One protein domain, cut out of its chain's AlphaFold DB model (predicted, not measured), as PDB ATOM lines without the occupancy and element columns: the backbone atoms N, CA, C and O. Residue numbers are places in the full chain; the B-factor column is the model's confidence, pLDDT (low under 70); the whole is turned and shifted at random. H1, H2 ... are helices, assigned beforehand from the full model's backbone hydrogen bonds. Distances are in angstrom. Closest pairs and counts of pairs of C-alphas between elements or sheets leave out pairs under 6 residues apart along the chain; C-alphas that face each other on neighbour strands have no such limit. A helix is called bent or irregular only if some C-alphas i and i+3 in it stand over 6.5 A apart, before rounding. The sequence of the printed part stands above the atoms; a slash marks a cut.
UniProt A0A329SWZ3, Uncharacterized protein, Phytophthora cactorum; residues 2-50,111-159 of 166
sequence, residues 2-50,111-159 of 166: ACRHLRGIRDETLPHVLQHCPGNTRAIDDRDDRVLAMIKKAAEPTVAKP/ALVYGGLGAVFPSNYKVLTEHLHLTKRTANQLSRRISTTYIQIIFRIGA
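AT A GLANCE: This is residues 2 to 50 and 111 to 159 of the 166 residues of an uncharacterized protein of Phytophthora cactorum (UniProt A0A329SWZ3). What shape do these atoms make? Two long helices, H2 and H4, lie side by side and run opposite ways, with the short helix H1 near one end of the pair and the short helix H3 near the other. What is printed, and in which order? The printed part has 98 residues, and along the chain come H1, H2, H3 and H4, with no named strand; the class is all helix, with 65 residues in the named helices. How compact is it? It is loose, with a radius of gyration of the C-alphas of 15.7 A, and its outline is a rod of 55 by 23 by 21 A, with the unnamed residues 2 to 13 and 48 to 50 at its two ends.

HOW THE PARTS SIT: How does the first helix meet the second? H1, residues 14 to 19, and H2, residues 22 to 47, touch only at the corner by their tight link, H2 with residues 24 to 28 alone; their closest C-alphas are those of Gln 19 and Ile 28, 6.5 A apart. They run the same way at a steep tilt of 57 degrees. What touches the last helix? H4, residues 136 to 159, touches H2 at a shallow tilt of 15 degrees, opposite ways, and the closest C-alphas are those of Val 35 and Ile 146, 6.2 A apart. H3, residues 123 to 131, forms a helical hairpin with H4, which touches it with residues 136 to 143 alone; the closest C-alphas are those of Leu 128 and Ala 139, 5.7 A apart, at a steep tilt of 44 degrees. Which pairs stay farther from each other? H1 and H4 are close but not clearly touching, with the C-alphas of Leu 18 and Ile 154 closest at 6.9 A, while H3 is apart from both H1 and H2. Are the helix backbones complete? In H1, H3 and H4 every O i to N i+4 pair is within hydrogen-bond range, and in H2 18 of 22 are.

IN THESE COORDINATES: Where does the first helix begin? C-alpha 14 of H1 is at (9.560, 2.652, 20.348), and H1 is 8.5 A long. What does H2 do on its way? It covers 35.8 A, with a kink of 27 degrees near residue 41, and it is irregular, C-alphas 23 and 26 being 7.9 A apart. Where are the last two helices? H3 is 11.4 A long and neither bent nor irregular, but only just: C-alphas 128 and 131 are 6.0 A apart. H4 runs 34.7 A to C-alpha 159 at (9.330, -1.394, 6.879).

THE WHOLE: How large is it? The two C-alphas farthest apart are those of Gly 8 and Pro 50, 55.7 A. Where is the cut? Residues 51 to 110 are not printed, and C-alphas 50 and 111 are 26.4 A apart across it; of the links printed whole, H1 to H2 and H3 to H4 are tight. Where is confidence low? The mean pLDDT of the printed part is 82.5, and residues 8, 10, 48 to 50 and 158 to 159 are under 70.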
ATOM      1  N   ALA A   2      -1.562   4.741  20.190       71.38
ATOM      2  CA  ALA A   2      -1.934   3.402  20.654       71.38
ATOM      3  C   ALA A   2      -1.299   2.301  19.785       71.38
ATOM      4  O   ALA A   2      -1.285   2.423  18.564       71.38
ATOM      5  N   CYS A   3      -0.816   1.212  20.392       76.88
ATOM      6  CA  CYS A   3      -0.233   0.092  19.651       76.88
ATOM      7  C   CYS A   3      -1.272  -0.551  18.728       76.88
ATOM      8  O   CYS A   3      -2.285  -1.088  19.186       76.88
ATOM      9  N   ARG A   4      -0.966  -0.551  17.427       76.31
ATOM     10  CA  ARG A   4      -1.825  -1.088  16.359       76.31
ATOM     11  C   ARG A   4      -2.106  -2.582  16.518       76.31
ATOM     12  O   ARG A   4      -3.220  -3.029  16.276       76.31
ATOM     13  N   HIS A   5      -1.124  -3.346  16.997       74.69
ATOM     14  CA  HIS A   5      -1.249  -4.794  17.209       74.69
ATOM     15  C   HIS A   5      -2.041  -5.151  18.469       74.69
ATOM     16  O   HIS A   5      -2.653  -6.212  18.536       74.69
ATOM     17  N   LEU A   6      -2.039  -4.265  19.464       74.19
ATOM     18  CA  LEU A   6      -2.747  -4.456  20.728       74.19
ATOM     19  C   LEU A   6      -4.054  -3.662  20.799       74.19
ATOM     20  O   LEU A   6      -4.606  -3.521  21.885       74.19
ATOM     21  N   ARG A   7      -4.535  -3.127  19.666       70.94
ATOM     22  CA  ARG A   7      -5.786  -2.355  19.554       70.94
ATOM     23  C   ARG A   7      -5.950  -1.299  20.663       70.94
ATOM     24  O   ARG A   7      -7.045  -1.092  21.169       70.94
ATOM     25  N   GLY A   8      -4.850  -0.654  21.058       68.81
ATOM     26  CA  GLY A   8      -4.851   0.403  22.077       68.81
ATOM     27  C   GLY A   8      -4.782  -0.023  23.543       68.81
ATOM     28  O   GLY A   8      -4.866   0.846  24.400       68.81
ATOM     29  N   ILE A   9      -4.535  -1.301  23.857       71.94
ATOM     30  CA  ILE A   9      -4.281  -1.751  25.246       71.94
ATOM     31  C   ILE A   9      -2.958  -1.184  25.802       71.94
ATOM     32  O   ILE A   9      -2.787  -1.048  27.011       71.94
ATOM     33  N   ARG A  10      -1.997  -0.863  24.928       68.00
ATOM     34  CA  ARG A  10      -0.700  -0.271  25.294       68.00
ATOM     35  C   ARG A  10      -0.342   0.876  24.365       68.00
ATOM     36  O   ARG A  10      -0.676   0.834  23.179       68.00
ATOM     37  N   ASP A  11       0.420   1.833  24.881       75.69
ATOM     38  CA  ASP A  11       1.033   2.874  24.063       75.69
ATOM     39  C   ASP A  11       2.087   2.285  23.112       75.69
ATOM     40  O   ASP A  11       2.973   1.516  23.499       75.69
ATOM     41  N   GLU A  12       2.005   2.679  21.843       74.62
ATOM     42  CA  GLU A  12       3.004   2.458  20.802       74.62
ATOM     43  C   GLU A  12       4.228   3.330  21.082       74.62
ATOM     44  O   GLU A  12       4.441   4.391  20.497       74.62
ATOM     45  N   THR A  13       5.031   2.884  22.040       80.81
ATOM     46  CA  THR A  13       6.359   3.436  22.280       80.81
ATOM     47  C   THR A  13       7.389   2.653  21.473       80.81
ATOM     48  O   THR A  13       7.245   1.450  21.240       80.81
ATOM     49  N   LEU A  14       8.470   3.314  21.064       73.69
ATOM     50  CA  LEU A  14       9.560   2.652  20.348       73.69
ATOM     51  C   LEU A  14      10.122   1.436  21.128       73.69
ATOM     52  O   LEU A  14      10.259   0.366  20.536       73.69
ATOM     53  N   PRO A  15      10.362   1.506  22.456       74.81
ATOM     54  CA  PRO A  15      10.746   0.334  23.243       74.81
ATOM     55  C   PRO A  15       9.704  -0.790  23.208       74.81
ATOM     56  O   PRO A  15      10.078  -1.956  23.107       74.81
ATOM     57  N   HIS A  16       8.410  -0.458  23.250       78.19
ATOM     58  CA  HIS A  16       7.348  -1.451  23.128       78.19
ATOM     59  C   HIS A  16       7.432  -2.191  21.789       78.19
ATOM     60  O   HIS A  16       7.557  -3.414  21.783       78.19
ATOM     61  N   VAL A  17       7.438  -1.470  20.665       78.38
ATOM     62  CA  VAL A  17       7.445  -2.062  19.314       78.38
ATOM     63  C   VAL A  17       8.668  -2.954  19.082       78.38
ATOM     64  O   VAL A  17       8.539  -4.020  18.481       78.38
ATOM     65  N   LEU A  18       9.837  -2.546  19.581       77.50
ATOM     66  CA  LEU A  18      11.110  -3.213  19.295       77.50
ATOM     67  C   LEU A  18      11.472  -4.359  20.244       77.50
ATOM     68  O   LEU A  18      12.362  -5.146  19.915       77.50
ATOM     69  N   GLN A  19      10.874  -4.414  21.436       77.25
ATOM     70  CA  GLN A  19      11.292  -5.354  22.488       77.25
ATOM     71  C   GLN A  19      10.151  -6.161  23.102       77.25
ATOM     72  O   GLN A  19      10.411  -7.190  23.720       77.25
ATOM     73  N   HIS A  20       8.904  -5.697  22.991       79.38
ATOM     74  CA  HIS A  20       7.806  -6.222  23.808       79.38
ATOM     75  C   HIS A  20       6.481  -6.403  23.063       79.38
ATOM     76  O   HIS A  20       5.547  -6.957  23.635       79.38
ATOM     77  N   CYS A  21       6.355  -5.904  21.833       81.81
ATOM     78  CA  CYS A  21       5.110  -5.963  21.082       81.81
ATOM     79  C   CYS A  21       4.805  -7.407  20.670       81.81
ATOM     80  O   CYS A  21       5.594  -7.984  19.915       81.81
ATOM     81  N   PRO A  22       3.649  -7.973  21.070       81.56
ATOM     82  CA  PRO A  22       3.289  -9.340  20.706       81.56
ATOM     83  C   PRO A  22       3.221  -9.570  19.192       81.56
ATOM     84  O   PRO A  22       3.600 -10.639  18.718       81.56
ATOM     85  N   GLY A  23       2.835  -8.544  18.422       82.19
ATOM     86  CA  GLY A  23       2.826  -8.591  16.955       82.19
ATOM     87  C   GLY A  23       4.213  -8.764  16.322       82.19
ATOM     88  O   GLY A  23       4.311  -9.253  15.204       82.19
ATOM     89  N   ASN A  24       5.285  -8.437  17.051       81.62
ATOM     90  CA  ASN A  24       6.669  -8.541  16.582       81.62
ATOM     91  C   ASN A  24       7.462  -9.666  17.263       81.62
ATOM     92  O   ASN A  24       8.660  -9.776  17.010       81.62
ATOM     93  N   THR A  25       6.830 -10.499  18.100       82.62
ATOM     94  CA  THR A  25       7.523 -11.515  18.921       82.62
ATOM     95  C   THR A  25       8.451 -12.390  18.086       82.62
ATOM     96  O   THR A  25       9.629 -12.485  18.393       82.62
ATOM     97  N   ARG A  26       7.983 -12.901  16.940       83.75
ATOM     98  CA  ARG A  26       8.815 -13.716  16.043       83.75
ATOM     99  C   ARG A  26      10.062 -12.981  15.540       83.75
ATOM    100  O   ARG A  26      11.132 -13.563  15.481       83.75
ATOM    101  N   ALA A  27       9.942 -11.703  15.180       83.50
ATOM    102  CA  ALA A  27      11.083 -10.917  14.709       83.50
ATOM    103  C   ALA A  27      12.071 -10.588  15.841       83.50
ATOM    104  O   ALA A  27      13.271 -10.450  15.595       83.50
ATOM    105  N   ILE A  28      11.564 -10.449  17.067       82.44
ATOM    106  CA  ILE A  28      12.357 -10.261  18.285       82.44
ATOM    107  C   ILE A  28      13.105 -11.557  18.624       82.44
ATOM    108  O   ILE A  28      14.314 -11.510  18.835       82.44
ATOM    109  N   ASP A  29      12.426 -12.701  18.579       85.31
ATOM    110  CA  ASP A  29      13.017 -14.017  18.835       85.31
ATOM    111  C   ASP A  29      14.077 -14.357  17.775       85.31
ATOM    112  O   ASP A  29      15.225 -14.630  18.117       85.31
ATOM    113  N   ASP A  30      13.756 -14.206  16.482       84.62
ATOM    114  CA  ASP A  30      14.697 -14.433  15.373       84.62
ATOM    115  C   ASP A  30      15.960 -13.560  15.503       84.62
ATOM    116  O   ASP A  30      17.067 -13.964  15.127       84.62
ATOM    117  N   ARG A  31      15.811 -12.324  16.002       85.88
ATOM    118  CA  ARG A  31      16.943 -11.430  16.281       85.88
ATOM    119  C   ARG A  31      17.800 -11.991  17.403       85.88
ATOM    120  O   ARG A  31      19.020 -12.054  17.246       85.88
ATOM    121  N   ASP A  32      17.180 -12.335  18.521       85.56
ATOM    122  CA  ASP A  32      17.880 -12.780  19.718       85.56
ATOM    123  C   ASP A  32      18.600 -14.118  19.454       85.56
ATOM    124  O   ASP A  32      19.781 -14.246  19.787       85.56
ATOM    125  N   ASP A  33      17.981 -15.038  18.710       88.31
ATOM    126  CA  ASP A  33      18.582 -16.302  18.263       88.31
ATOM    127  C   ASP A  33      19.801 -16.085  17.357       88.31
ATOM    128  O   ASP A  33      20.858 -16.697  17.549       88.31
ATOM    129  N   ARG A  34      19.713 -15.163  16.388       89.50
ATOM    130  CA  ARG A  34      20.861 -14.797  15.536       89.50
ATOM    131  C   ARG A  34      22.012 -14.224  16.352       89.50
ATOM    132  O   ARG A  34      23.176 -14.507  16.064       89.50
ATOM    133  N   VAL A  35      21.704 -13.405  17.353       88.81
ATOM    134  CA  VAL A  35      22.708 -12.801  18.235       88.81
ATOM    135  C   VAL A  35      23.377 -13.865  19.096       88.81
ATOM    136  O   VAL A  35      24.609 -13.893  19.160       88.81
ATOM    137  N   LEU A  36      22.603 -14.786  19.672       88.25
ATOM    138  CA  LEU A  36      23.138 -15.939  20.391       88.25
ATOM    139  C   LEU A  36      24.046 -16.782  19.490       88.25
ATOM    140  O   LEU A  36      25.169 -17.090  19.887       88.25
ATOM    141  N   ALA A  37      23.635 -17.083  18.257       88.69
ATOM    142  CA  ALA A  37      24.454 -17.833  17.304       88.69
ATOM    143  C   ALA A  37      25.785 -17.126  16.973       88.69
ATOM    144  O   ALA A  37      26.830 -17.773  16.891       88.69
ATOM    145  N   MET A  38      25.781 -15.794  16.828       90.94
ATOM    146  CA  MET A  38      27.013 -15.022  16.618       90.94
ATOM    147  C   MET A  38      27.965 -15.099  17.816       90.94
ATOM    148  O   MET A  38      29.175 -15.218  17.615       90.94
ATOM    149  N   ILE A  39      27.434 -15.040  19.040       88.69
ATOM    150  CA  ILE A  39      28.232 -15.153  20.268       88.69
ATOM    151  C   ILE A  39      28.826 -16.560  20.386       88.69
ATOM    152  O   ILE A  39      30.030 -16.676  20.612       88.69
ATOM    153  N   LYS A  40      28.022 -17.609  20.162       87.44
ATOM    154  CA  LYS A  40      28.479 -19.011  20.165       87.44
ATOM    155  C   LYS A  40      29.650 -19.208  19.209       87.44
ATOM    156  O   LYS A  40      30.735 -19.586  19.639       87.44
ATOM    157  N   LYS A  41      29.472 -18.814  17.945       88.94
ATOM    158  CA  LYS A  41      30.503 -18.926  16.905       88.94
ATOM    159  C   LYS A  41      31.786 -18.165  17.244       88.94
ATOM    160  O   LYS A  41      32.878 -18.580  16.868       88.94
ATOM    161  N   ALA A  42      31.677 -17.021  17.916       87.88
ATOM    162  CA  ALA A  42      32.849 -16.256  18.329       87.88
ATOM    163  C   ALA A  42      33.595 -16.904  19.505       87.88
ATOM    164  O   ALA A  42      34.813 -16.758  19.583       87.88
ATOM    165  N   ALA A  43      32.880 -17.601  20.393       84.94
ATOM    166  CA  ALA A  43      33.431 -18.280  21.565       84.94
ATOM    167  C   ALA A  43      33.952 -19.698  21.265       84.94
ATOM    168  O   ALA A  43      34.831 -20.185  21.968       84.94
ATOM    169  N   GLU A  44      33.475 -20.363  20.210       84.12
ATOM    170  CA  GLU A  44      33.940 -21.702  19.807       84.12
ATOM    171  C   GLU A  44      35.477 -21.857  19.798       84.12
ATOM    172  O   GLU A  44      35.974 -22.794  20.420       84.12
ATOM    173  N   PRO A  45      36.276 -20.944  19.207       79.75
ATOM    174  CA  PRO A  45      37.730 -21.098  19.165       79.75
ATOM    175  C   PRO A  45      38.421 -20.939  20.523       79.75
ATOM    176  O   PRO A  45      39.584 -21.314  20.655       79.75
ATOM    177  N   THR A  46      37.769 -20.322  21.513       74.56
ATOM    178  CA  THR A  46      38.322 -20.170  22.868       74.56
ATOM    179  C   THR A  46      37.912 -21.326  23.776       74.56
ATOM    180  O   THR A  46      38.694 -21.704  24.643       74.56
ATOM    181  N   VAL A  47      36.748 -21.923  23.519       72.06
ATOM    182  CA  VAL A  47      36.154 -23.025  24.295       72.06
ATOM    183  C   VAL A  47      36.593 -24.407  23.789       72.06
ATOM    184  O   VAL A  47      36.702 -25.343  24.568       72.06
ATOM    185  N   ALA A  48      36.863 -24.566  22.489       64.19
ATOM    186  CA  ALA A  48      37.194 -25.860  21.881       64.19
ATOM    187  C   ALA A  48      38.695 -26.210  21.908       64.19
ATOM    188  O   ALA A  48      39.110 -27.209  21.322       64.19
ATOM    189  N   LYS A  49      39.541 -25.390  22.546       62.09
ATOM    190  CA  LYS A  49      40.984 -25.664  22.596       62.09
ATOM    191  C   LYS A  49      41.261 -26.838  23.543       62.09
ATOM    192  O   LYS A  49      40.869 -26.750  24.712       62.09
ATOM    193  N   PRO A  50      41.956 -27.901  23.097       47.62
ATOM    194  CA  PRO A  50      42.387 -28.969  23.992       47.62
ATOM    195  C   PRO A  50      43.314 -28.378  25.065       47.62
ATOM    196  O   PRO A  50      44.307 -27.730  24.742       47.62
ATOM    197  N   ALA A 111      26.131 -10.800  32.222       86.62
ATOM    198  CA  ALA A 111      25.034 -10.474  31.317       86.62
ATOM    199  C   ALA A 111      25.536  -9.606  30.156       86.62
ATOM    200  O   ALA A 111      26.226  -8.610  30.358       86.62
ATOM    201  N   LEU A 112      25.160  -9.974  28.930       88.00
ATOM    202  CA  LEU A 112      25.348  -9.134  27.748       88.00
ATOM    203  C   LEU A 112      24.055  -8.361  27.487       88.00
ATOM    204  O   LEU A 112      22.995  -8.967  27.330       88.00
ATOM    205  N   VAL A 113      24.138  -7.031  27.440       88.94
ATOM    206  CA  VAL A 113      22.974  -6.163  27.222       88.94
ATOM    207  C   VAL A 113      23.165  -5.327  25.966       88.94
ATOM    208  O   VAL A 113      24.096  -4.527  25.868       88.94
ATOM    209  N   TYR A 114      22.259  -5.498  25.010       86.81
ATOM    210  CA  TYR A 114      22.172  -4.673  23.811       86.81
ATOM    211  C   TYR A 114      20.842  -3.927  23.825       86.81
ATOM    212  O   TYR A 114      19.787  -4.502  24.090       86.81
ATOM    213  N   GLY A 115      20.902  -2.619  23.600       83.31
ATOM    214  CA  GLY A 115      19.724  -1.779  23.502       83.31
ATOM    215  C   GLY A 115      18.988  -2.026  22.195       83.31
ATOM    216  O   GLY A 115      19.572  -2.404  21.180       83.31
ATOM    217  N   GLY A 116      17.691  -1.733  22.206       76.00
ATOM    218  CA  GLY A 116      16.827  -2.028  21.075       76.00
ATOM    219  C   GLY A 116      17.143  -1.300  19.782       76.00
ATOM    220  O   GLY A 116      16.606  -1.723  18.777       76.00
ATOM    221  N   LEU A 117      18.005  -0.277  19.807       80.81
ATOM    222  CA  LEU A 117      18.526   0.465  18.652       80.81
ATOM    223  C   LEU A 117      19.991   0.129  18.318       80.81
ATOM    224  O   LEU A 117      20.679   0.905  17.664       80.81
ATOM    225  N   GLY A 118      20.503  -0.999  18.811       81.62
ATOM    226  CA  GLY A 118      21.906  -1.381  18.639       81.62
ATOM    227  C   GLY A 118      22.865  -0.680  19.605       81.62
ATOM    228  O   GLY A 118      24.080  -0.796  19.440       81.62
ATOM    229  N   ALA A 119      22.353   0.015  20.627       85.06
ATOM    230  CA  ALA A 119      23.181   0.559  21.701       85.06
ATOM    231  C   ALA A 119      23.924  -0.577  22.422       85.06
ATOM    232  O   ALA A 119      23.348  -1.626  22.711       85.06
ATOM    233  N   VAL A 120      25.205  -0.372  22.712       88.31
ATOM    234  CA  VAL A 120      26.052  -1.383  23.352       88.31
ATOM    235  C   VAL A 120      26.294  -0.976  24.797       88.31
ATOM    236  O   VAL A 120      26.772   0.128  25.058       88.31
ATOM    237  N   PHE A 121      25.997  -1.868  25.741       89.12
ATOM    238  CA  PHE A 121      26.331  -1.631  27.139       89.12
ATOM    239  C   PHE A 121      27.853  -1.751  27.355       89.12
ATOM    240  O   PHE A 121      28.432  -2.762  26.951       89.12
ATOM    241  N   PRO A 122      28.526  -0.778  28.007       86.56
ATOM    242  CA  PRO A 122      29.989  -0.787  28.143       86.56
ATOM    243  C   PRO A 122      30.562  -2.045  28.812       86.56
ATOM    244  O   PRO A 122      31.616  -2.532  28.404       86.56
ATOM    245  N   SER A 123      29.848  -2.623  29.788       87.62
ATOM    246  CA  SER A 123      30.287  -3.843  30.487       87.62
ATOM    247  C   SER A 123      30.384  -5.062  29.563       87.62
ATOM    248  O   SER A 123      31.150  -5.984  29.840       87.62
ATOM    249  N   ASN A 124      29.685  -5.063  28.418       90.06
ATOM    250  CA  ASN A 124      29.749  -6.172  27.466       90.06
ATOM    251  C   ASN A 124      31.184  -6.435  27.009       90.06
ATOM    252  O   ASN A 124      31.565  -7.587  26.842       90.06
ATOM    253  N   TYR A 125      31.996  -5.386  26.837       89.69
ATOM    254  CA  TYR A 125      33.386  -5.550  26.420       89.69
ATOM    255  C   TYR A 125      34.171  -6.409  27.414       89.69
ATOM    256  O   TYR A 125      34.821  -7.368  27.005       89.69
ATOM    257  N   LYS A 126      34.021  -6.115  28.712       88.94
ATOM    258  CA  LYS A 126      34.646  -6.866  29.803       88.94
ATOM    259  C   LYS A 126      34.223  -8.332  29.768       88.94
ATOM    260  O   LYS A 126      35.067  -9.216  29.834       88.94
ATOM    261  N   VAL A 127      32.933  -8.596  29.565       89.00
ATOM    262  CA  VAL A 127      32.409  -9.964  29.458       89.00
ATOM    263  C   VAL A 127      33.021 -10.721  28.281       89.00
ATOM    264  O   VAL A 127      33.463 -11.859  28.431       89.00
ATOM    265  N   LEU A 128      33.085 -10.084  27.113       88.44
ATOM    266  CA  LEU A 128      33.632 -10.695  25.908       88.44
ATOM    267  C   LEU A 128      35.133 -11.000  26.047       88.44
ATOM    268  O   LEU A 128      35.583 -12.044  25.583       88.44
ATOM    269  N   THR A 129      35.916 -10.121  26.676       89.38
ATOM    270  CA  THR A 129      37.372 -10.301  26.782       89.38
ATOM    271  C   THR A 129      37.806 -11.112  27.997       89.38
ATOM    272  O   THR A 129      38.730 -11.910  27.881       89.38
ATOM    273  N   GLU A 130      37.176 -10.923  29.157       88.56
ATOM    274  CA  GLU A 130      37.591 -11.573  30.407       88.56
ATOM    275  C   GLU A 130      36.910 -12.922  30.620       88.56
ATOM    276  O   GLU A 130      37.580 -13.863  31.026       88.56
ATOM    277  N   HIS A 131      35.611 -13.048  30.320       85.06
ATOM    278  CA  HIS A 131      34.871 -14.293  30.573       85.06
ATOM    279  C   HIS A 131      34.846 -15.232  29.366       85.06
ATOM    280  O   HIS A 131      34.918 -16.443  29.533       85.06
ATOM    281  N   LEU A 132      34.750 -14.693  28.145       83.38
ATOM    282  CA  LEU A 132      34.792 -15.502  26.915       83.38
ATOM    283  C   LEU A 132      36.197 -15.595  26.299       83.38
ATOM    284  O   LEU A 132      36.377 -16.255  25.272       83.38
ATOM    285  N   HIS A 133      37.183 -14.928  26.909       87.00
ATOM    286  CA  HIS A 133      38.581 -14.887  26.469       87.00
ATOM    287  C   HIS A 133      38.767 -14.481  24.999       87.00
ATOM    288  O   HIS A 133      39.721 -14.896  24.336       87.00
ATOM    289  N   LEU A 134      37.858 -13.661  24.460       88.62
ATOM    290  CA  LEU A 134      37.981 -13.170  23.094       88.62
ATOM    291  C   LEU A 134      39.105 -12.138  23.008       88.62
ATOM    292  O   LEU A 134      39.282 -11.290  23.885       88.62
ATOM    293  N   THR A 135      39.830 -12.144  21.890       90.69
ATOM    294  CA  THR A 135      40.788 -11.068  21.611       90.69
ATOM    295  C   THR A 135      40.060  -9.726  21.512       90.69
ATOM    296  O   THR A 135      38.908  -9.662  21.073       90.69
ATOM    297  N   LYS A 136      40.751  -8.622  21.830       92.12
ATOM    298  CA  LYS A 136      40.189  -7.262  21.718       92.12
ATOM    299  C   LYS A 136      39.587  -6.996  20.332       92.12
ATOM    300  O   LYS A 136      38.529  -6.381  20.220       92.12
ATOM    301  N   ARG A 137      40.246  -7.483  19.272       92.38
ATOM    302  CA  ARG A 137      39.782  -7.356  17.883       92.38
ATOM    303  C   ARG A 137      38.485  -8.131  17.659       92.38
ATOM    304  O   ARG A 137      37.525  -7.552  17.155       92.38
ATOM    305  N   THR A 138      38.443  -9.400  18.063       90.56
ATOM    306  CA  THR A 138      37.262 -10.261  17.912       90.56
ATOM    307  C   THR A 138      36.075  -9.724  18.709       90.56
ATOM    308  O   THR A 138      34.979  -9.631  18.164       90.56
ATOM    309  N   ALA A 139      36.295  -9.293  19.954       91.94
ATOM    310  CA  ALA A 139      35.259  -8.704  20.802       91.94
ATOM    311  C   ALA A 139      34.652  -7.440  20.167       91.94
ATOM    312  O   ALA A 139      33.431  -7.316  20.063       91.94
ATOM    313  N   ASN A 140      35.493  -6.534  19.657       92.44
ATOM    314  CA  ASN A 140      35.035  -5.323  18.972       92.44
ATOM    315  C   ASN A 140      34.281  -5.633  17.674       92.44
ATOM    316  O   ASN A 140      33.233  -5.040  17.409       92.44
ATOM    317  N   GLN A 141      34.783  -6.569  16.865       93.44
ATOM    318  CA  GLN A 141      34.122  -6.974  15.625       93.44
ATOM    319  C   GLN A 141      32.762  -7.624  15.904       93.44
ATOM    320  O   GLN A 141      31.783  -7.295  15.236       93.44
ATOM    321  N   LEU A 142      32.681  -8.502  16.907       92.94
ATOM    322  CA  LEU A 142      31.436  -9.132  17.337       92.94
ATOM    323  C   LEU A 142      30.430  -8.088  17.828       92.94
ATOM    324  O   LEU A 142      29.293  -8.076  17.365       92.94
ATOM    325  N   SER A 143      30.855  -7.171  18.701       91.88
ATOM    326  CA  SER A 143      29.968  -6.139  19.241       91.88
ATOM    327  C   SER A 143      29.409  -5.222  18.151       91.88
ATOM    328  O   SER A 143      28.223  -4.891  18.179       91.88
ATOM    329  N   ARG A 144      30.234  -4.842  17.164       92.00
ATOM    330  CA  ARG A 144      29.782  -4.067  15.998       92.00
ATOM    331  C   ARG A 144      28.778  -4.856  15.165       92.00
ATOM    332  O   ARG A 144      27.721  -4.325  14.853       92.00
ATOM    333  N   ARG A 145      29.067  -6.126  14.862       92.75
ATOM    334  CA  ARG A 145      28.158  -6.994  14.094       92.75
ATOM    335  C   ARG A 145      26.804  -7.152  14.779       92.75
ATOM    336  O   ARG A 145      25.792  -6.980  14.114       92.75
ATOM    337  N   ILE A 146      26.784  -7.409  16.089       91.94
ATOM    338  CA  ILE A 146      25.542  -7.511  16.867       91.94
ATOM    339  C   ILE A 146      24.762  -6.194  16.798       91.94
ATOM    340  O   ILE A 146      23.584  -6.211  16.455       91.94
ATOM    341  N   SER A 147      25.417  -5.056  17.044       89.12
ATOM    342  CA  SER A 147      24.786  -3.733  16.937       89.12
ATOM    343  C   SER A 147      24.177  -3.496  15.547       89.12
ATOM    344  O   SER A 147      23.007  -3.131  15.435       89.12
ATOM    345  N   THR A 148      24.915  -3.808  14.478       90.50
ATOM    346  CA  THR A 148      24.421  -3.716  13.096       90.50
ATOM    347  C   THR A 148      23.232  -4.642  12.843       90.50
ATOM    348  O   THR A 148      22.270  -4.224  12.204       90.50
ATOM    349  N   THR A 149      23.249  -5.873  13.356       88.12
ATOM    350  CA  THR A 149      22.120  -6.807  13.235       88.12
ATOM    351  C   THR A 149      20.868  -6.277  13.933       88.12
ATOM    352  O   THR A 149      19.783  -6.363  13.357       88.12
ATOM    353  N   TYR A 150      21.008  -5.675  15.120       86.25
ATOM    354  CA  TYR A 150      19.903  -4.979  15.785       86.25
ATOM    355  C   TYR A 150      19.340  -3.880  14.880       86.25
ATOM    356  O   TYR A 150      18.147  -3.887  14.595       86.25
ATOM    357  N   ILE A 151      20.199  -3.003  14.350       84.94
ATOM    358  CA  ILE A 151      19.800  -1.907  13.454       84.94
ATOM    359  C   ILE A 151      19.054  -2.423  12.211       84.94
ATOM    360  O   ILE A 151      17.968  -1.942  11.894       84.94
ATOM    361  N   GLN A 152      19.585  -3.439  11.531       85.00
ATOM    362  CA  GLN A 152      18.977  -4.010  10.322       85.00
ATOM    363  C   GLN A 152      17.587  -4.606  10.581       85.00
ATOM    364  O   GLN A 152      16.669  -4.418   9.782       85.00
ATOM    365  N   ILE A 153      17.416  -5.323  11.694       79.62
ATOM    366  CA  ILE A 153      16.139  -5.966  12.017       79.62
ATOM    367  C   ILE A 153      15.087  -4.927  12.416       79.62
ATOM    368  O   ILE A 153      13.930  -5.074  12.038       79.62
ATOM    369  N   ILE A 154      15.475  -3.840  13.083       76.81
ATOM    370  CA  ILE A 154      14.570  -2.719  13.379       76.81
ATOM    371  C   ILE A 154      14.037  -2.092  12.100       76.81
ATOM    372  O   ILE A 154      12.829  -1.908  11.981       76.81
ATOM    373  N   PHE A 155      14.914  -1.794  11.135       75.88
ATOM    374  CA  PHE A 155      14.478  -1.254   9.847       75.88
ATOM    375  C   PHE A 155      13.506  -2.202   9.146       75.88
ATOM    376  O   PHE A 155      12.530  -1.753   8.557       75.88
ATOM    377  N   ARG A 156      13.719  -3.515   9.265       75.31
ATOM    378  CA  ARG A 156      12.817  -4.525   8.704       75.31
ATOM    379  C   ARG A 156      11.470  -4.599   9.431       75.31
ATOM    380  O   ARG A 156      10.451  -4.736   8.763       75.31
ATOM    381  N   ILE A 157      11.449  -4.474  10.759       71.06
ATOM    382  CA  ILE A 157      10.210  -4.381  11.549       71.06
ATOM    383  C   ILE A 157       9.441  -3.106  11.163       71.06
ATOM    384  O   ILE A 157       8.248  -3.181  10.887       71.06
ATOM    385  N   GLY A 158      10.132  -1.966  11.056       62.00
ATOM    386  CA  GLY A 158       9.542  -0.682  10.658       62.00
ATOM    387  C   GLY A 158       9.034  -0.648   9.209       62.00
ATOM    388  O   GLY A 158       7.966  -0.098   8.938       62.00
ATOM    389  N   ALA A 159       9.750  -1.281   8.276       59.44
ATOM    390  CA  ALA A 159       9.330  -1.394   6.879       59.44
ATOM    391  C   ALA A 159       8.151  -2.368   6.702       59.44
ATOM    392  O   ALA A 159       7.239  -2.090   5.928       59.44
TER     393      ALA A 159